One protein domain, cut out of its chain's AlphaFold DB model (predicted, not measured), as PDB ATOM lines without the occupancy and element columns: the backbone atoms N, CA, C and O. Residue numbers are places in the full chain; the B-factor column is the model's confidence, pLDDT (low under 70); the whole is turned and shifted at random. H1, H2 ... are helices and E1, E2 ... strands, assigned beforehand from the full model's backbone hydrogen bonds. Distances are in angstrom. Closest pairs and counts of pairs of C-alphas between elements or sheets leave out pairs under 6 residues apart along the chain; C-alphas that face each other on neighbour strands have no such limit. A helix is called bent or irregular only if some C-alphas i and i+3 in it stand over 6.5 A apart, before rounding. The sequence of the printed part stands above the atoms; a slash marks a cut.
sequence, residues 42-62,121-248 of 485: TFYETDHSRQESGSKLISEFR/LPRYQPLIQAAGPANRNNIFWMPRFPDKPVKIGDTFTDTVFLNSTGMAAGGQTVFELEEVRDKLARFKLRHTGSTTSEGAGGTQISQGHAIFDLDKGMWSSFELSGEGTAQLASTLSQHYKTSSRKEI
ATOM      1  N   THR A  42     155.545  94.886 145.301       76.88
ATOM      2  CA  THR A  42     155.985  95.135 143.927       76.88
ATOM      3  C   THR A  42     154.792  95.090 142.973       76.88
ATOM      4  O   THR A  42     153.973  94.165 142.997       76.88
ATOM      5  N   PHE A  43     154.701  96.080 142.091       77.12
ATOM      6  CA  PHE A  43     153.705  96.106 141.025       77.12
ATOM      7  C   PHE A  43     154.322  96.581 139.716       77.12
ATOM      8  O   PHE A  43     155.349  97.258 139.700       77.12
ATOM      9  N   TYR A  44     153.677  96.209 138.615       79.38
ATOM     10  CA  TYR A  44     154.116  96.560 137.274       79.38
ATOM     11  C   TYR A  44     153.062  97.424 136.604       79.38
ATOM     12  O   TYR A  44     151.866  97.139 136.691       79.38
ATOM     13  N   GLU A  45     153.518  98.464 135.923       83.06
ATOM     14  CA  GLU A  45     152.703  99.267 135.019       83.06
ATOM     15  C   GLU A  45     153.184  99.026 133.599       83.06
ATOM     16  O   GLU A  45     154.347  99.288 133.281       83.06
ATOM     17  N   THR A  46     152.292  98.519 132.755       77.94
ATOM     18  CA  THR A  46     152.547  98.379 131.326       77.94
ATOM     19  C   THR A  46     151.720  99.405 130.580       77.94
ATOM     20  O   THR A  46     150.490  99.355 130.600       77.94
ATOM     21  N   ASP A  47     152.419 100.290 129.879       80.19
ATOM     22  CA  ASP A  47     151.848 101.292 129.000       80.19
ATOM     23  C   ASP A  47     152.035 100.887 127.543       80.19
ATOM     24  O   ASP A  47     153.132 100.514 127.110       80.19
ATOM     25  N   HIS A  48     150.981 101.062 126.758       79.12
ATOM     26  CA  HIS A  48     151.026 101.003 125.306       79.12
ATOM     27  C   HIS A  48     150.456 102.296 124.739       79.12
ATOM     28  O   HIS A  48     149.345 102.701 125.066       79.12
ATOM     29  N   SER A  49     151.235 102.971 123.903       78.19
ATOM     30  CA  SER A  49     150.839 104.205 123.235       78.19
ATOM     31  C   SER A  49     151.104 104.082 121.747       78.19
ATOM     32  O   SER A  49     152.206 103.718 121.341       78.19
ATOM     33  N   ARG A  50     150.111 104.398 120.922       77.25
ATOM     34  CA  ARG A  50     150.190 104.339 119.464       77.25
ATOM     35  C   ARG A  50     149.688 105.645 118.872       77.25
ATOM     36  O   ARG A  50     148.652 106.165 119.282       77.25
ATOM     37  N   GLN A  51     150.431 106.165 117.901       76.88
ATOM     38  CA  GLN A  51     150.068 107.363 117.156       76.88
ATOM     39  C   GLN A  51     150.160 107.109 115.657       76.88
ATOM     40  O   GLN A  51     151.197 106.664 115.152       76.88
ATOM     41  N   GLU A  52     149.109 107.481 114.938       74.12
ATOM     42  CA  GLU A  52     148.985 107.297 113.491       74.12
ATOM     43  C   GLU A  52     148.517 108.581 112.816       74.12
ATOM     44  O   GLU A  52     147.772 109.355 113.404       74.12
ATOM     45  N   SER A  53     148.955 108.820 111.581       74.31
ATOM     46  CA  SER A  53     148.421 109.875 110.710       74.31
ATOM     47  C   SER A  53     148.013 109.225 109.390       74.31
ATOM     48  O   SER A  53     148.862 108.721 108.646       74.31
ATOM     49  N   GLY A  54     146.705 109.146 109.138       70.88
ATOM     50  CA  GLY A  54     146.159 108.285 108.086       70.88
ATOM     51  C   GLY A  54     146.581 106.824 108.292       70.88
ATOM     52  O   GLY A  54     146.433 106.285 109.381       70.88
ATOM     53  N   SER A  55     147.161 106.192 107.269       72.31
ATOM     54  CA  SER A  55     147.717 104.829 107.358       72.31
ATOM     55  C   SER A  55     149.168 104.768 107.856       72.31
ATOM     56  O   SER A  55     149.762 103.689 107.923       72.31
ATOM     57  N   LYS A  56     149.791 105.914 108.164       77.44
ATOM     58  CA  LYS A  56     151.202 105.980 108.549       77.44
ATOM     59  C   LYS A  56     151.349 105.897 110.064       77.44
ATOM     60  O   LYS A  56     150.973 106.819 110.785       77.44
ATOM     61  N   LEU A  57     152.024 104.846 110.531       75.56
ATOM     62  CA  LEU A  57     152.423 104.712 111.931       75.56
ATOM     63  C   LEU A  57     153.516 105.735 112.292       75.56
ATOM     64  O   LEU A  57     154.672 105.633 111.851       75.56
ATOM     65  N   ILE A  58     153.167 106.714 113.127       77.62
ATOM     66  CA  ILE A  58     154.069 107.776 113.589       77.62
ATOM     67  C   ILE A  58     154.928 107.282 114.746       77.62
ATOM     68  O   ILE A  58     156.153 107.405 114.676       77.62
ATOM     69  N   SER A  59     154.321 106.663 115.755       77.75
ATOM     70  CA  SER A  59     155.016 106.070 116.898       77.75
ATOM     71  C   SER A  59     154.198 104.934 117.510       77.75
ATOM     72  O   SER A  59     152.974 104.908 117.391       77.75
ATOM     73  N   GLU A  60     154.885 103.980 118.133       81.25
ATOM     74  CA  GLU A  60     154.252 102.919 118.914       81.25
ATOM     75  C   GLU A  60     155.157 102.579 120.087       81.25
ATOM     76  O   GLU A  60     156.114 101.825 119.933       81.25
ATOM     77  N   PHE A  61     154.883 103.167 121.243       82.06
ATOM     78  CA  PHE A  61     155.638 102.930 122.458       82.06
ATOM     79  C   PHE A  61     155.013 101.814 123.278       82.06
ATOM     80  O   PHE A  61     153.820 101.846 123.575       82.06
ATOM     81  N   ARG A  62     155.847 100.874 123.716       82.81
ATOM     82  CA  ARG A  62     155.517  99.940 124.791       82.81
ATOM     83  C   ARG A  62     156.521 100.130 125.911       82.81
ATOM     84  O   ARG A  62     157.726 100.132 125.654       82.81
ATOM     85  N   LEU A 121     173.460 104.100 132.126       84.50
ATOM     86  CA  LEU A 121     174.680 103.870 131.354       84.50
ATOM     87  C   LEU A 121     175.448 105.187 131.126       84.50
ATOM     88  O   LEU A 121     174.834 106.169 130.696       84.50
ATOM     89  N   PRO A 122     176.789 105.213 131.286       87.94
ATOM     90  CA  PRO A 122     177.588 106.435 131.137       87.94
ATOM     91  C   PRO A 122     177.358 107.184 129.819       87.94
ATOM     92  O   PRO A 122     177.259 108.408 129.809       87.94
ATOM     93  N   ARG A 123     177.184 106.456 128.707       88.69
ATOM     94  CA  ARG A 123     176.947 107.048 127.378       88.69
ATOM     95  C   ARG A 123     175.640 107.843 127.259       88.69
ATOM     96  O   ARG A 123     175.526 108.669 126.363       88.69
ATOM     97  N   TYR A 124     174.666 107.591 128.136       88.50
ATOM     98  CA  TYR A 124     173.362 108.259 128.129       88.50
ATOM     99  C   TYR A 124     173.190 109.255 129.277       88.50
ATOM    100  O   TYR A 124     172.135 109.876 129.368       88.50
ATOM    101  N   GLN A 125     174.207 109.466 130.120       86.06
ATOM    102  CA  GLN A 125     174.103 110.388 131.255       86.06
ATOM    103  C   GLN A 125     173.639 111.802 130.873       86.06
ATOM    104  O   GLN A 125     172.705 112.285 131.505       86.06
ATOM    105  N   PRO A 126     174.168 112.458 129.819       83.94
ATOM    106  CA  PRO A 126     173.690 113.790 129.437       83.94
ATOM    107  C   PRO A 126     172.189 113.822 129.121       83.94
ATOM    108  O   PRO A 126     171.487 114.751 129.511       83.94
ATOM    109  N   LEU A 127     171.681 112.773 128.463       82.50
ATOM    110  CA  LEU A 127     170.263 112.632 128.140       82.50
ATOM    111  C   LEU A 127     169.423 112.373 129.399       82.50
ATOM    112  O   LEU A 127     168.363 112.972 129.562       82.50
ATOM    113  N   ILE A 128     169.900 111.502 130.295       85.44
ATOM    114  CA  ILE A 128     169.226 111.180 131.560       85.44
ATOM    115  C   ILE A 128     169.150 112.419 132.455       85.44
ATOM    116  O   ILE A 128     168.089 112.688 133.002       85.44
ATOM    117  N   GLN A 129     170.221 113.205 132.562       84.31
ATOM    118  CA  GLN A 129     170.226 114.441 133.351       84.31
ATOM    119  C   GLN A 129     169.285 115.500 132.771       84.31
ATOM    120  O   GLN A 129     168.579 116.168 133.521       84.31
ATOM    121  N   ALA A 130     169.221 115.623 131.441       79.25
ATOM    122  CA  ALA A 130     168.327 116.573 130.784       79.25
ATOM    123  C   ALA A 130     166.843 116.174 130.902       79.25
ATOM    124  O   ALA A 130     165.988 117.019 131.159       79.25
ATOM    125  N   ALA A 131     166.525 114.889 130.724       75.25
ATOM    126  CA  ALA A 131     165.145 114.401 130.719       75.25
ATOM    127  C   ALA A 131     164.634 114.001 132.114       75.25
ATOM    128  O   ALA A 131     163.426 113.970 132.346       75.25
ATOM    129  N   GLY A 132     165.532 113.663 133.040       78.75
ATOM    130  CA  GLY A 132     165.240 113.139 134.374       78.75
ATOM    131  C   GLY A 132     164.235 113.981 135.157       78.75
ATOM    132  O   GLY A 132     163.211 113.430 135.558       78.75
ATOM    133  N   PRO A 133     164.423 115.306 135.307       79.12
ATOM    134  CA  PRO A 133     163.476 116.161 136.026       79.12
ATOM    135  C   PRO A 133     162.058 116.140 135.436       79.12
ATOM    136  O   PRO A 133     161.077 116.056 136.173       79.12
ATOM    137  N   ALA A 134     161.941 116.140 134.105       73.06
ATOM    138  CA  ALA A 134     160.651 116.108 133.418       73.06
ATOM    139  C   ALA A 134     159.944 114.747 133.550       73.06
ATOM    140  O   ALA A 134     158.725 114.669 133.430       73.06
ATOM    141  N   ASN A 135     160.669 113.664 133.842       78.12
ATOM    142  CA  ASN A 135     160.086 112.323 133.907       78.12
ATOM    143  C   ASN A 135     159.270 112.040 135.171       78.12
ATOM    144  O   ASN A 135     158.541 111.052 135.171       78.12
ATOM    145  N   ARG A 136     159.298 112.903 136.198       83.69
ATOM    146  CA  ARG A 136     158.541 112.705 137.449       83.69
ATOM    147  C   ARG A 136     157.089 112.289 137.202       83.69
ATOM    148  O   ARG A 136     156.665 111.245 137.681       83.69
ATOM    149  N   ASN A 137     156.359 113.069 136.407       76.12
ATOM    150  CA  ASN A 137     154.935 112.831 136.145       76.12
ATOM    151  C   ASN A 137     154.691 111.710 135.115       76.12
ATOM    152  O   ASN A 137     153.590 111.178 135.037       76.12
ATOM    153  N   ASN A 138     155.712 111.351 134.328       77.88
ATOM    154  CA  ASN A 138     155.642 110.254 133.360       77.88
ATOM    155  C   ASN A 138     155.917 108.888 133.995       77.88
ATOM    156  O   ASN A 138     155.482 107.881 133.439       77.88
ATOM    157  N   ILE A 139     156.702 108.849 135.074       85.25
ATOM    158  CA  ILE A 139     157.010 107.636 135.836       85.25
ATOM    159  C   ILE A 139     155.973 107.450 136.938       85.25
ATOM    160  O   ILE A 139     155.339 106.409 137.005       85.25
ATOM    161  N   PHE A 140     155.745 108.469 137.764       86.56
ATOM    162  CA  PHE A 140     154.807 108.407 138.883       86.56
ATOM    163  C   PHE A 140     153.464 109.031 138.497       86.56
ATOM    164  O   PHE A 140     153.023 110.005 139.107       86.56
ATOM    165  N   TRP A 141     152.819 108.496 137.456       84.06
ATOM    166  CA  TRP A 141     151.495 108.964 137.044       84.06
ATOM    167  C   TRP A 141     150.433 108.508 138.055       84.06
ATOM    168  O   TRP A 141     149.858 107.428 137.951       84.06
ATOM    169  N   MET A 142     150.209 109.311 139.091       85.88
ATOM    170  CA  MET A 142     149.311 108.999 140.202       85.88
ATOM    171  C   MET A 142     148.375 110.192 140.411       85.88
ATOM    172  O   MET A 142     148.689 111.067 141.216       85.88
ATOM    173  N   PRO A 143     147.255 110.272 139.661       86.69
ATOM    174  CA  PRO A 143     146.296 111.363 139.786       86.69
ATOM    175  C   PRO A 143     145.918 111.611 141.246       86.69
ATOM    176  O   PRO A 143     145.566 110.667 141.964       86.69
ATOM    177  N   ARG A 144     145.993 112.869 141.684       88.38
ATOM    178  CA  ARG A 144     145.658 113.223 143.063       88.38
ATOM    179  C   ARG A 144     144.144 113.179 143.260       88.38
ATOM    180  O   ARG A 144     143.417 113.939 142.622       88.38
ATOM    181  N   PHE A 145     143.676 112.338 144.177       88.12
ATOM    182  CA  PHE A 145     142.269 112.321 144.563       88.12
ATOM    183  C   PHE A 145     141.904 113.564 145.390       88.12
ATOM    184  O   PHE A 145     142.738 114.068 146.150       88.12
ATOM    185  N   PRO A 146     140.668 114.076 145.256       87.25
ATOM    186  CA  PRO A 146     140.199 115.183 146.076       87.25
ATOM    187  C   PRO A 146     140.075 114.763 147.547       87.25
ATOM    188  O   PRO A 146     139.728 113.627 147.860       87.25
ATOM    189  N   ASP A 147     140.284 115.713 148.461       84.06
ATOM    190  CA  ASP A 147     140.171 115.458 149.907       84.06
ATOM    191  C   ASP A 147     138.716 115.185 150.349       84.06
ATOM    192  O   ASP A 147     138.458 114.656 151.434       84.06
ATOM    193  N   LYS A 148     137.744 115.569 149.510       86.50
ATOM    194  CA  LYS A 148     136.311 115.352 149.735       86.50
ATOM    195  C   LYS A 148     135.855 114.043 149.078       86.50
ATOM    196  O   LYS A 148     136.366 113.709 148.011       86.50
ATOM    197  N   PRO A 149     134.870 113.334 149.663       88.69
ATOM    198  CA  PRO A 149     134.244 112.190 149.006       88.69
ATOM    199  C   PRO A 149     133.697 112.559 147.621       88.69
ATOM    200  O   PRO A 149     133.110 113.627 147.456       88.69
ATOM    201  N   VAL A 150     133.874 111.660 146.657       88.31
ATOM    202  CA  VAL A 150     133.421 111.788 145.268       88.31
ATOM    203  C   VAL A 150     132.144 110.972 145.102       88.31
ATOM    204  O   VAL A 150     132.123 109.774 145.396       88.31
ATOM    205  N   LYS A 151     131.065 111.604 144.655       91.69
ATOM    206  CA  LYS A 151     129.798 110.940 144.336       91.69
ATOM    207  C   LYS A 151     129.764 110.517 142.872       91.69
ATOM    208  O   LYS A 151     130.537 110.997 142.050       91.69
ATOM    209  N   ILE A 152     128.857 109.603 142.539       92.25
ATOM    210  CA  ILE A 152     128.588 109.273 141.137       92.25
ATOM    211  C   ILE A 152     128.122 110.551 140.421       92.25
ATOM    212  O   ILE A 152     127.231 111.241 140.914       92.25
ATOM    213  N   GLY A 153     128.751 110.866 139.289       90.00
ATOM    214  CA  GLY A 153     128.586 112.104 138.526       90.00
ATOM    215  C   GLY A 153     129.530 113.243 138.931       90.00
ATOM    216  O   GLY A 153     129.640 114.220 138.190       90.00
ATOM    217  N   ASP A 154     130.239 113.139 140.061       93.12
ATOM    218  CA  ASP A 154     131.244 114.137 140.434       93.12
ATOM    219  C   ASP A 154     132.500 113.994 139.572       93.12
ATOM    220  O   ASP A 154     132.879 112.901 139.135       93.12
ATOM    221  N   THR A 155     133.191 115.122 139.386       93.44
ATOM    222  CA  THR A 155     134.429 115.185 138.613       93.44
ATOM    223  C   THR A 155     135.605 115.689 139.432       93.44
ATOM    224  O   THR A 155     135.455 116.622 140.225       93.44
ATOM    225  N   PHE A 156     136.799 115.173 139.156       92.56
ATOM    226  CA  PHE A 156     138.055 115.797 139.569       92.56
ATOM    227  C   PHE A 156     139.038 115.859 138.401       92.56
ATOM    228  O   PHE A 156     138.857 115.208 137.372       92.56
ATOM    229  N   THR A 157     140.078 116.669 138.560       90.50
ATOM    230  CA  THR A 157     140.984 116.998 137.465       90.50
ATOM    231  C   THR A 157     142.427 116.776 137.871       90.50
ATOM    232  O   THR A 157     142.890 117.343 138.858       90.50
ATOM    233  N   ASP A 158     143.145 116.008 137.059       86.38
ATOM    234  CA  ASP A 158     144.597 115.886 137.116       86.38
ATOM    235  C   ASP A 158     145.228 116.756 136.033       86.38
ATOM    236  O   ASP A 158     144.717 116.841 134.913       86.38
ATOM    237  N   THR A 159     146.330 117.427 136.357       82.06
ATOM    238  CA  THR A 159     147.041 118.268 135.393       82.06
ATOM    239  C   THR A 159     148.517 117.919 135.400       82.06
ATOM    240  O   THR A 159     149.207 118.062 136.408       82.06
ATOM    241  N   VAL A 160     149.006 117.495 134.243       72.75
ATOM    242  CA  VAL A 160     150.402 117.146 134.023       72.75
ATOM    243  C   VAL A 160     151.060 118.268 133.241       72.75
ATOM    244  O   VAL A 160     150.575 118.667 132.187       72.75
ATOM    245  N   PHE A 161     152.199 118.739 133.735       67.50
ATOM    246  CA  PHE A 161     153.096 119.616 132.994       67.50
ATOM    247  C   PHE A 161     154.476 118.969 132.907       67.50
ATOM    248  O   PHE A 161     155.017 118.479 133.900       67.50
ATOM    249  N   LEU A 162     155.029 118.968 131.703       65.25
ATOM    250  CA  LEU A 162     156.371 118.550 131.342       65.25
ATOM    251  C   LEU A 162     157.075 119.791 130.800       65.25
ATOM    252  O   LEU A 162     156.755 120.269 129.713       65.25
ATOM    253  N   ASN A 163     158.015 120.329 131.568       58.84
ATOM    254  CA  ASN A 163     158.848 121.434 131.119       58.84
ATOM    255  C   ASN A 163     160.278 120.922 130.955       58.84
ATOM    256  O   ASN A 163     160.899 120.478 131.921       58.84
ATOM    257  N   SER A 164     160.774 120.939 129.722       58.16
ATOM    258  CA  SER A 164     162.151 120.597 129.375       58.16
ATOM    259  C   SER A 164     162.713 121.686 128.464       58.16
ATOM    260  O   SER A 164     161.958 122.389 127.794       58.16
ATOM    261  N   THR A 165     164.033 121.854 128.434       55.41
ATOM    262  CA  THR A 165     164.701 122.827 127.553       55.41
ATOM    263  C   THR A 165     164.243 122.659 126.098       55.41
ATOM    264  O   THR A 165     164.575 121.658 125.467       55.41
ATOM    265  N   GLY A 166     163.473 123.626 125.581       52.81
ATOM    266  CA  GLY A 166     162.973 123.665 124.197       52.81
ATOM    267  C   GLY A 166     161.636 122.950 123.931       52.81
ATOM    268  O   GLY A 166     161.130 123.019 122.811       52.81
ATOM    269  N   MET A 167     161.040 122.285 124.931       56.50
ATOM    270  CA  MET A 167     159.728 121.629 124.824       56.50
ATOM    271  C   MET A 167     158.913 121.781 126.109       56.50
ATOM    272  O   MET A 167     159.294 121.263 127.164       56.50
ATOM    273  N   ALA A 168     157.746 122.412 125.986       62.44
ATOM    274  CA  ALA A 168     156.702 122.390 126.996       62.44
ATOM    275  C   ALA A 168     155.565 121.482 126.513       62.44
ATOM    276  O   ALA A 168     154.973 121.696 125.462       62.44
ATOM    277  N   ALA A 169     155.260 120.440 127.271       68.88
ATOM    278  CA  ALA A 169     154.091 119.607 127.042       68.88
ATOM    279  C   ALA A 169     153.225 119.644 128.294       68.88
ATOM    280  O   ALA A 169     153.728 119.612 129.411       68.88
ATOM    281  N   GLY A 170     151.921 119.744 128.127       71.44
ATOM    282  CA  GLY A 170     150.984 119.779 129.230       71.44
ATOM    283  C   GLY A 170     149.710 119.054 128.864       71.44
ATOM    284  O   GLY A 170     149.394 118.864 127.694       71.44
ATOM    285  N   GLY A 171     148.962 118.640 129.867       79.00
ATOM    286  CA  GLY A 171     147.663 118.054 129.638       79.00
ATOM    287  C   GLY A 171     146.830 118.052 130.894       79.00
ATOM    288  O   GLY A 171     147.341 117.986 132.008       79.00
ATOM    289  N   GLN A 172     145.530 118.130 130.688       86.56
ATOM    290  CA  GLN A 172     144.534 118.063 131.731       86.56
ATOM    291  C   GLN A 172     143.663 116.840 131.477       86.56
ATOM    292  O   GLN A 172     143.171 116.656 130.368       86.56
ATOM    293  N   THR A 173     143.469 116.016 132.499       87.88
ATOM    294  CA  THR A 173     142.557 114.874 132.455       87.88
ATOM    295  C   THR A 173     141.457 115.100 133.475       87.88
ATOM    296  O   THR A 173     141.728 115.212 134.667       87.88
ATOM    297  N   VAL A 174     140.218 115.170 133.001       93.44
ATOM    298  CA  VAL A 174     139.022 115.192 133.845       93.44
ATOM    299  C   VAL A 174     138.551 113.757 134.040       93.44
ATOM    300  O   VAL A 174     138.369 113.037 133.058       93.44
ATOM    301  N   PHE A 175     138.359 113.369 135.295       94.00
ATOM    302  CA  PHE A 175     137.835 112.082 135.734       94.00
ATOM    303  C   PHE A 175     136.425 112.297 136.264       94.00
ATOM    304  O   PHE A 175     136.251 113.069 137.201       94.00
ATOM    305  N   GLU A 176     135.439 111.619 135.694       95.81
ATOM    306  CA  GLU A 176     134.047 111.603 136.152       95.81
ATOM    307  C   GLU A 176     133.734 110.219 136.721       95.81
ATOM    308  O   GLU A 176     133.941 109.223 136.028       95.81
ATOM    309  N   LEU A 177     133.271 110.133 137.973       93.94
ATOM    310  CA  LEU A 177     132.903 108.847 138.573       93.94
ATOM    311  C   LEU A 177     131.562 108.374 138.002       93.94
ATOM    312  O   LEU A 177     130.520 108.936 138.320       93.94
ATOM    313  N   GLU A 178     131.580 107.327 137.185       91.50
ATOM    314  CA  GLU A 178     130.389 106.824 136.494       91.50
ATOM    315  C   GLU A 178     129.651 105.770 137.328       91.50
ATOM    316  O   GLU A 178     128.428 105.793 137.445       91.50
ATOM    317  N   GLU A 179     130.395 104.849 137.940       88.31
ATOM    318  CA  GLU A 179     129.825 103.732 138.692       88.31
ATOM    319  C   GLU A 179     130.807 103.247 139.762       88.31
ATOM    320  O   GLU A 179     132.022 103.243 139.554       88.31
ATOM    321  N   VAL A 180     130.275 102.771 140.890       83.69
ATOM    322  CA  VAL A 180     131.011 101.915 141.824       83.69
ATOM    323  C   VAL A 180     130.237 100.621 142.007       83.69
ATOM    324  O   VAL A 180     129.141 100.620 142.568       83.69
ATOM    325  N   ARG A 181     130.816  99.511 141.553       77.00
ATOM    326  CA  ARG A 181     130.195  98.190 141.625       77.00
ATOM    327  C   ARG A 181     131.252  97.118 141.828       77.00
ATOM    328  O   ARG A 181     132.325  97.199 141.246       77.00
ATOM    329  N   ASP A 182     130.948  96.128 142.668       80.38
ATOM    330  CA  ASP A 182     131.827  94.979 142.926       80.38
ATOM    331  C   ASP A 182     133.266  95.404 143.279       80.38
ATOM    332  O   ASP A 182     134.236  94.838 142.791       80.38
ATOM    333  N   LYS A 183     133.393  96.453 144.110       80.88
ATOM    334  CA  LYS A 183     134.675  97.049 144.543       80.88
ATOM    335  C   LYS A 183     135.515  97.670 143.422       80.88
ATOM    336  O   LYS A 183     136.662  98.042 143.647       80.88
ATOM    337  N   LEU A 184     134.934  97.885 142.250       78.44
ATOM    338  CA  LEU A 184     135.552  98.599 141.142       78.44
ATOM    339  C   LEU A 184     134.846  99.938 140.941       78.44
ATOM    340  O   LEU A 184     133.627  99.992 140.774       78.44
ATOM    341  N   ALA A 185     135.617 101.020 140.942       86.88
ATOM    342  CA  ALA A 185     135.142 102.342 140.573       86.88
ATOM    343  C   ALA A 185     135.531 102.640 139.127       86.88
ATOM    344  O   ALA A 185     136.709 102.616 138.767       86.88
ATOM    345  N   ARG A 186     134.529 102.902 138.292       89.06
ATOM    346  CA  ARG A 186     134.690 103.194 136.870       89.06
ATOM    347  C   ARG A 186     134.630 104.694 136.664       89.06
ATOM    348  O   ARG A 186     133.680 105.347 137.089       89.06
ATOM    349  N   PHE A 187     135.644 105.222 135.997       91.81
ATOM    350  CA  PHE A 187     135.751 106.630 135.667       91.81
ATOM    351  C   PHE A 187     135.670 106.819 134.166       91.81
ATOM    352  O   PHE A 187     136.383 106.154 133.413       91.81
ATOM    353  N   LYS A 188     134.859 107.780 133.742       91.69
ATOM    354  CA  LYS A 188     134.901 108.319 132.391       91.69
ATOM    355  C   LYS A 188     135.934 109.435 132.338       91.69
ATOM    356  O   LYS A 188     136.026 110.262 133.244       91.69
ATOM    357  N   LEU A 189     136.728 109.446 131.276       90.50
ATOM    358  CA  LEU A 189     137.859 110.346 131.127       90.50
ATOM    359  C   LEU A 189     137.659 111.300 129.964       90.50
ATOM    360  O   LEU A 189     137.230 110.908 128.875       90.50
ATOM    361  N   ARG A 190     138.085 112.544 130.169       88.44
ATOM    362  CA  ARG A 190     138.312 113.500 129.090       88.44
ATOM    363  C   ARG A 190     139.678 114.138 129.261       88.44
ATOM    364  O   ARG A 190     139.896 114.900 130.200       88.44
ATOM    365  N   HIS A 191     140.578 113.839 128.338       84.31
ATOM    366  CA  HIS A 191     141.914 114.398 128.294       84.31
ATOM    367  C   HIS A 191     142.009 115.503 127.245       84.31
ATOM    368  O   HIS A 191     141.538 115.354 126.118       84.31
ATOM    369  N   THR A 192     142.664 116.596 127.611       82.94
ATOM    370  CA  THR A 192     143.059 117.672 126.709       82.94
ATOM    371  C   THR A 192     144.544 117.933 126.896       82.94
ATOM    372  O   THR A 192     144.951 118.427 127.947       82.94
ATOM    373  N   GLY A 193     145.342 117.588 125.892       78.12
ATOM    374  CA  GLY A 193     146.789 117.758 125.880       78.12
ATOM    375  C   GLY A 193     147.219 118.857 124.917       78.12
ATOM    376  O   GLY A 193     146.591 119.069 123.877       78.12
ATOM    377  N   SER A 194     148.309 119.541 125.238       69.88
ATOM    378  CA  SER A 194     149.019 120.409 124.313       69.88
ATOM    379  C   SER A 194     150.523 120.187 124.397       69.88
ATOM    380  O   SER A 194     151.098 119.967 125.460       69.88
ATOM    381  N   THR A 195     151.183 120.250 123.251       65.69
ATOM    382  CA  THR A 195     152.644 120.277 123.162       65.69
ATOM    383  C   THR A 195     153.051 121.546 122.441       65.69
ATOM    384  O   THR A 195     152.457 121.865 121.413       65.69
ATOM    385  N   THR A 196     154.056 122.249 122.941       59.12
ATOM    386  CA  THR A 196     154.695 123.400 122.310       59.12
ATOM    387  C   THR A 196     156.209 123.190 122.299       59.12
ATOM    388  O   THR A 196     156.854 122.993 123.326       59.12
ATOM    389  N   SER A 197     156.787 123.207 121.104       55.62
ATOM    390  CA  SER A 197     158.231 123.239 120.858       55.62
ATOM    391  C   SER A 197     158.551 124.410 119.930       55.62
ATOM    392  O   SER A 197     157.660 124.873 119.214       55.62
ATOM    393  N   GLU A 198     159.807 124.867 119.908       48.06
ATOM    394  CA  GLU A 198     160.266 126.061 119.165       48.06
ATOM    395  C   GLU A 198     159.986 126.049 117.641       48.06
ATOM    396  O   GLU A 198     160.164 127.071 116.984       48.06
ATOM    397  N   GLY A 199     159.483 124.947 117.068       48.31
ATOM    398  CA  GLY A 199     159.027 124.882 115.672       48.31
ATOM    399  C   GLY A 199     157.790 124.014 115.400       48.31
ATOM    400  O   GLY A 199     157.423 123.850 114.238       48.31
ATOM    401  N   ALA A 200     157.153 123.435 116.423       51.72
ATOM    402  CA  ALA A 200     155.958 122.602 116.263       51.72
ATOM    403  C   ALA A 200     155.155 122.495 117.570       51.72
ATOM    404  O   ALA A 200     155.694 122.187 118.632       51.72
ATOM    405  N   GLY A 201     153.846 122.694 117.489       57.66
ATOM    406  CA  GLY A 201     152.891 122.462 118.558       57.66
ATOM    407  C   GLY A 201     151.674 121.657 118.114       57.66
ATOM    408  O   GLY A 201     151.496 121.332 116.942       57.66
ATOM    409  N   GLY A 202     150.836 121.274 119.061       66.00
ATOM    410  CA  GLY A 202     149.692 120.425 118.772       66.00
ATOM    411  C   GLY A 202     148.736 120.350 119.938       66.00
ATOM    412  O   GLY A 202     149.175 120.411 121.085       66.00
ATOM    413  N   THR A 203     147.444 120.238 119.646       69.25
ATOM    414  CA  THR A 203     146.411 119.960 120.645       69.25
ATOM    415  C   THR A 203     145.836 118.575 120.413       69.25
ATOM    416  O   THR A 203     145.627 118.155 119.274       69.25
ATOM    417  N   GLN A 204     145.599 117.856 121.502       72.94
ATOM    418  CA  GLN A 204     145.039 116.511 121.509       72.94
ATOM    419  C   GLN A 204     143.812 116.508 122.406       72.94
ATOM    420  O   GLN A 204     143.861 117.023 123.524       72.94
ATOM    421  N   ILE A 205     142.720 115.927 121.920       79.06
ATOM    422  CA  ILE A 205     141.535 115.670 122.730       79.06
ATOM    423  C   ILE A 205     141.297 114.169 122.700       79.06
ATOM    424  O   ILE A 205     141.170 113.571 121.634       79.06
ATOM    425  N   SER A 206     141.242 113.559 123.877       81.25
ATOM    426  CA  SER A 206     141.007 112.126 124.017       81.25
ATOM    427  C   SER A 206     139.912 111.856 125.030       81.25
ATOM    428  O   SER A 206     139.724 112.600 125.993       81.25
ATOM    429  N   GLN A 207     139.178 110.781 124.800       82.50
ATOM    430  CA  GLN A 207     138.179 110.253 125.712       82.50
ATOM    431  C   GLN A 207     138.538 108.818 126.058       82.50
ATOM    432  O   GLN A 207     139.265 108.152 125.322       82.50
ATOM    433  N   GLY A 208     138.026 108.333 127.175       85.00
ATOM    434  CA  GLY A 208     138.159 106.928 127.503       85.00
ATOM    435  C   GLY A 208     137.720 106.632 128.917       85.00
ATOM    436  O   GLY A 208     136.855 107.323 129.457       85.00
ATOM    437  N   HIS A 209     138.307 105.595 129.498       84.12
ATOM    438  CA  HIS A 209     137.860 105.041 130.764       84.12
ATOM    439  C   HIS A 209     139.043 104.654 131.642       84.12
ATOM    440  O   HIS A 209     140.087 104.220 131.161       84.12
ATOM    441  N   ALA A 210     138.861 104.772 132.950       84.94
ATOM    442  CA  ALA A 210     139.761 104.191 133.932       84.94
ATOM    443  C   ALA A 210     138.979 103.366 134.943       84.94
ATOM    444  O   ALA A 210     137.815 103.639 135.229       84.94
ATOM    445  N   ILE A 211     139.640 102.361 135.499       83.56
ATOM    446  CA  ILE A 211     139.093 101.539 136.569       83.56
ATOM    447  C   ILE A 211     140.038 101.639 137.755       83.56
ATOM    448  O   ILE A 211     141.243 101.408 137.627       83.56
ATOM    449  N   PHE A 212     139.482 101.997 138.907       84.94
ATOM    450  CA  PHE A 212     140.163 101.959 140.188       84.94
ATOM    451  C   PHE A 212     139.632 100.782 141.003       84.94
ATOM    452  O   PHE A 212     138.431 100.675 141.256       84.94
ATOM    453  N   ASP A 213     140.533  99.896 141.404       82.38
ATOM    454  CA  ASP A 213     140.239  98.754 142.257       82.38
ATOM    455  C   ASP A 213     140.268  99.233 143.713       82.38
ATOM    456  O   ASP A 213     141.329  99.560 144.251       82.38
ATOM    457  N   LEU A 214     139.088  99.346 144.331       76.94
ATOM    458  CA  LEU A 214     138.932  99.813 145.711       76.94
ATOM    459  C   LEU A 214     139.512  98.819 146.706       76.94
ATOM    460  O   LEU A 214     140.011  99.233 147.751       76.94
ATOM    461  N   ASP A 215     139.435  97.524 146.390       78.44
ATOM    462  CA  ASP A 215     139.977  96.503 147.266       78.44
ATOM    463  C   ASP A 215     141.483  96.602 147.293       78.44
ATOM    464  O   ASP A 215     142.014  96.501 148.390       78.44
ATOM    465  N   LYS A 216     142.150  96.850 146.156       75.50
ATOM    466  CA  LYS A 216     143.608  97.035 146.063       75.50
ATOM    467  C   LYS A 216     144.076  98.420 146.469       75.50
ATOM    468  O   LYS A 216     145.146  98.512 147.050       75.50
ATOM    469  N   GLY A 217     143.285  99.458 146.218       83.69
ATOM    470  CA  GLY A 217     143.708 100.850 146.344       83.69
ATOM    471  C   GLY A 217     144.632 101.272 145.201       83.69
ATOM    472  O   GLY A 217     145.628 101.945 145.448       83.69
ATOM    473  N   MET A 218     144.361 100.843 143.963       85.81
ATOM    474  CA  MET A 218     145.163 101.202 142.785       85.81
ATOM    475  C   MET A 218     144.326 101.257 141.500       85.81
ATOM    476  O   MET A 218     143.326 100.558 141.354       85.81
ATOM    477  N   TRP A 219     144.784 102.043 140.521       84.44
ATOM    478  CA  TRP A 219     144.264 101.997 139.149       84.44
ATOM    479  C   TRP A 219     144.590 100.647 138.513       84.44
ATOM    480  O   TRP A 219     145.763 100.309 138.425       84.44
ATOM    481  N   SER A 220     143.593  99.886 138.062       72.69
ATOM    482  CA  SER A 220     143.797  98.593 137.393       72.69
ATOM    483  C   SER A 220     143.988  98.747 135.886       72.69
ATOM    484  O   SER A 220     144.772  98.023 135.271       72.69
ATOM    485  N   SER A 221     143.281  99.704 135.287       76.81
ATOM    486  CA  SER A 221     143.351  99.987 133.858       76.81
ATOM    487  C   SER A 221     143.028 101.442 133.565       76.81
ATOM    488  O   SER A 221     142.238 102.081 134.261       76.81
ATOM    489  N   PHE A 222     143.613 101.937 132.488       79.25
ATOM    490  CA  PHE A 222     143.395 103.261 131.940       79.25
ATOM    491  C   PHE A 222     143.451 103.161 130.423       79.25
ATOM    492  O   PHE A 222     144.383 102.581 129.871       79.25
ATOM    493  N   GLU A 223     142.474 103.741 129.748       73.81
ATOM    494  CA  GLU A 223     142.393 103.789 128.300       73.81
ATOM    495  C   GLU A 223     141.989 105.192 127.868       73.81
ATOM    496  O   GLU A 223     141.053 105.781 128.409       73.81
ATOM    497  N   LEU A 224     142.694 105.718 126.876       77.75
ATOM    498  CA  LEU A 224     142.356 106.934 126.165       77.75
ATOM    499  C   LEU A 224     142.510 106.696 124.671       77.75
ATOM    500  O   LEU A 224     143.534 106.196 124.206       77.75
ATOM    501  N   SER A 225     141.525 107.146 123.912       75.88
ATOM    502  CA  SER A 225     141.606 107.257 122.466       75.88
ATOM    503  C   SER A 225     141.118 108.627 122.027       75.88
ATOM    504  O   SER A 225     140.284 109.260 122.681       75.88
ATOM    505  N   GLY A 226     141.671 109.144 120.942       76.62
ATOM    506  CA  GLY A 226     141.216 110.419 120.424       76.62
ATOM    507  C   GLY A 226     142.007 110.916 119.242       76.62
ATOM    508  O   GLY A 226     142.880 110.235 118.705       76.62
ATOM    509  N   GLU A 227     141.688 112.142 118.861       68.12
ATOM    510  CA  GLU A 227     142.276 112.806 117.714       68.12
ATOM    511  C   GLU A 227     143.033 114.049 118.166       68.12
ATOM    512  O   GLU A 227     142.666 114.746 119.119       68.12
ATOM    513  N   GLY A 228     144.134 114.311 117.480       65.81
ATOM    514  CA  GLY A 228     144.973 115.460 117.732       65.81
ATOM    515  C   GLY A 228     145.536 116.045 116.455       65.81
ATOM    516  O   GLY A 228     145.569 115.411 115.402       65.81
ATOM    517  N   THR A 229     146.004 117.277 116.566       55.31
ATOM    518  CA  THR A 229     146.779 117.938 115.520       55.31
ATOM    519  C   THR A 229     148.249 117.893 115.925       55.31
ATOM    520  O   THR A 229     148.605 118.354 117.003       55.31
ATOM    521  N   ALA A 230     149.122 117.323 115.091       53.66
ATOM    522  CA  ALA A 230     150.572 117.382 115.290       53.66
ATOM    523  C   ALA A 230     151.190 118.295 114.215       53.66
ATOM    524  O   ALA A 230     151.165 117.950 113.032       53.66
ATOM    525  N   GLN A 231     151.750 119.462 114.584       43.41
ATOM    526  CA  GLN A 231     152.261 120.430 113.591       43.41
ATOM    527  C   GLN A 231     153.403 119.907 112.716       43.41
ATOM    528  O   GLN A 231     153.528 120.385 111.594       43.41
ATOM    529  N   LEU A 232     154.172 118.895 113.142       36.47
ATOM    530  CA  LEU A 232     155.201 118.283 112.283       36.47
ATOM    531  C   LEU A 232     154.631 117.690 110.979       36.47
ATOM    532  O   LEU A 232     155.397 117.409 110.062       36.47
ATOM    533  N   ALA A 233     153.311 117.493 110.887       43.09
ATOM    534  CA  ALA A 233     152.670 116.896 109.722       43.09
ATOM    535  C   ALA A 233     151.396 117.613 109.239       43.09
ATOM    536  O   ALA A 233     150.768 117.073 108.331       43.09
ATOM    537  N   SER A 234     150.980 118.737 109.852       48.88
ATOM    538  CA  SER A 234     149.732 119.479 109.542       48.88
ATOM    539  C   SER A 234     148.489 118.599 109.278       48.88
ATOM    540  O   SER A 234     147.562 119.001 108.580       48.88
ATOM    541  N   THR A 235     148.464 117.391 109.847       51.78
ATOM    542  CA  THR A 235     147.489 116.324 109.586       51.78
ATOM    543  C   THR A 235     146.862 115.871 110.895       51.78
ATOM    544  O   THR A 235     147.497 115.918 111.952       51.78
ATOM    545  N   LEU A 236     145.600 115.445 110.813       56.16
ATOM    546  CA  LEU A 236     144.904 114.787 111.914       56.16
ATOM    547  C   LEU A 236     145.635 113.484 112.245       56.16
ATOM    548  O   LEU A 236     145.839 112.645 111.363       56.16
ATOM    549  N   SER A 237     146.038 113.330 113.504       53.62
ATOM    550  CA  SER A 237     146.584 112.085 114.024       53.62
ATOM    551  C   SER A 237     145.638 111.446 115.025       53.62
ATOM    552  O   SER A 237     145.092 112.119 115.899       53.62
ATOM    553  N   GLN A 238     145.479 110.134 114.907       56.34
ATOM    554  CA  GLN A 238     144.787 109.320 115.892       56.34
ATOM    555  C   GLN A 238     145.784 108.858 116.945       56.34
ATOM    556  O   GLN A 238     146.919 108.480 116.640       56.34
ATOM    557  N   HIS A 239     145.346 108.927 118.193       65.56
ATOM    558  CA  HIS A 239     146.122 108.575 119.362       65.56
ATOM    559  C   HIS A 239     145.367 107.539 120.169       65.56
ATOM    560  O   HIS A 239     144.169 107.671 120.415       65.56
ATOM    561  N   TYR A 240     146.106 106.542 120.621       52.44
ATOM    562  CA  TYR A 240     145.629 105.530 121.534       52.44
ATOM    563  C   TYR A 240     146.652 105.365 122.647       52.44
ATOM    564  O   TYR A 240     147.844 105.233 122.372       52.44
ATOM    565  N   LYS A 241     146.196 105.377 123.895       68.25
ATOM    566  CA  LYS A 241     147.013 105.083 125.065       68.25
ATOM    567  C   LYS A 241     146.242 104.146 125.975       68.25
ATOM    568  O   LYS A 241     145.168 104.492 126.448       68.25
ATOM    569  N   THR A 242     146.839 103.007 126.281       48.81
ATOM    570  CA  THR A 242     146.413 102.150 127.380       48.81
ATOM    571  C   THR A 242     147.504 102.031 128.415       48.81
ATOM    572  O   THR A 242     148.691 102.065 128.101       48.81
ATOM    573  N   SER A 243     147.084 101.909 129.661       60.53
ATOM    574  CA  SER A 243     147.923 101.504 130.770       60.53
ATOM    575  C   SER A 243     147.175 100.445 131.558       60.53
ATOM    576  O   SER A 243     145.962 100.536 131.765       60.53
ATOM    577  N   SER A 244     147.893  99.420 131.980       48.75
ATOM    578  CA  SER A 244     147.384  98.430 132.917       48.75
ATOM    579  C   SER A 244     148.374  98.312 134.054       48.75
ATOM    580  O   SER A 244     149.586  98.258 133.826       48.75
ATOM    581  N   ARG A 245     147.856  98.273 135.280       64.56
ATOM    582  CA  ARG A 245     148.686  97.950 136.432       64.56
ATOM    583  C   ARG A 245     148.318  96.585 136.925       64.56
ATOM    584  O   ARG A 245     147.174  96.303 137.285       64.56
ATOM    585  N   LYS A 246     149.337  95.749 136.970       52.81
ATOM    586  CA  LYS A 246     149.253  94.454 137.596       52.81
ATOM    587  C   LYS A 246     150.024  94.537 138.893       52.81
ATOM    588  O   LYS A 246     151.255  94.542 138.918       52.81
ATOM    589  N   GLU A 247     149.274  94.605 139.980       50.06
ATOM    590  CA  GLU A 247     149.814  94.239 141.274       50.06
ATOM    591  C   GLU A 247     150.202  92.767 141.198       50.06
ATOM    592  O   GLU A 247     149.355  91.905 140.957       50.06
ATOM    593  N   ILE A 248     151.495  92.484 141.317       49.31
ATOM    594  CA  ILE A 248     151.963  91.102 141.401       49.31
ATOM    595  C   ILE A 248     152.048  90.662 142.865       49.31
ATOM    596  O   ILE A 248     152.038  89.467 143.155       49.31
TER     597      ILE A 248
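Overview. This is residues 42 to 62 and 121 to 248 of the 485 residues of an uncharacterized protein of Gammaproteobacteria bacterium (UniProt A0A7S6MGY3). One long antiparallel sheet of eight strands, twisted and curled, makes an open trough, not a closed barrel, with the short helix H2 beside edge strand E3 on the trough's open side. From H2 the chain leads one way to H1, of which residues 122 to 129 stick out, and the other way into a long link, residues 140 to 154, that ends at E3. The printed part has 149 residues, with eight named strands and two named helices in the chain order E1 E2 H1 H2 E3 E4 E5 E6 E7 E8; across the sheet the order is E2 E1 E8 E7 E6 E5 E4 E3. The class is mostly strand; the whole is compact, with a radius of gyration of the C-alphas of 16.8 A and spans of 46 by 38 by 28 A.

Along the chain. E1, residues 42 to 53, begins at C-alpha 42 (155.985, 95.135, 143.927) and is 37.1 A long; E2, residues 56 to 62, is 17.9 A. H1, residues 122 to 131, is 14.8 A, and H2, residues 133 to 139, is 10.7 A. Both are irregular: C-alphas 123 and 126 are 7.8 A apart, and C-alphas 134 and 137 are 7.1 A apart. E3, residues 155 to 164, is 29.7 A; E4, residues 167 to 181, is 41.3 A; E5, residues 184 to 197, is 39.2 A; E6, residues 200 to 213, is 38.6 A; E7, residues 218 to 230, is 32.4 A. E8, residues 235 to 247, is 38.7 A and ends at C-alpha 247 (149.814, 94.239, 141.274).

Arrangement. E1 and E2 are a hairpin, with N 51 and O 59 at 2.9 A. E1 is also antiparallel to E8, at 168 degrees, with N 48 and O 242 at 2.8 A. E3 to E8 form a meander, each strand the antiparallel neighbour of the one before; for instance, N 160 and O 171 of E3 and E4 are 2.8 A apart, and N 224 and O 241 of E7 and E8 are 2.8 A apart. E7 bends by 67 degrees at residue 227. H2 is on the sheet, over none of its strands, at a height of 4.2 A, only just above the sheet's level; its closest C-alphas to E3 are those of Ala 134 and Leu 162, 5.3 A. H1 is only just not on the sheet, with 4 pairs of C-alphas within 10 A. O i to N i+4 pairs are within hydrogen-bond range in 4 of 6 cases in H1 and 1 of 3 in H2, where 1 of 4 O i to N i+3 pairs is.

Size, cuts and confidence. C-alphas 123 and 152, the two farthest apart, are 50.3 A from each other. Residues 63 to 120 are not printed, and the gap from C-alpha 62 to 121 is 20.6 A. Of the links printed whole, H2 to E3 is long and the others are tight. The mean pLDDT of the printed part is 75.6; residues 161 to 169, 194 to 203 and 227 to 248 are under 70.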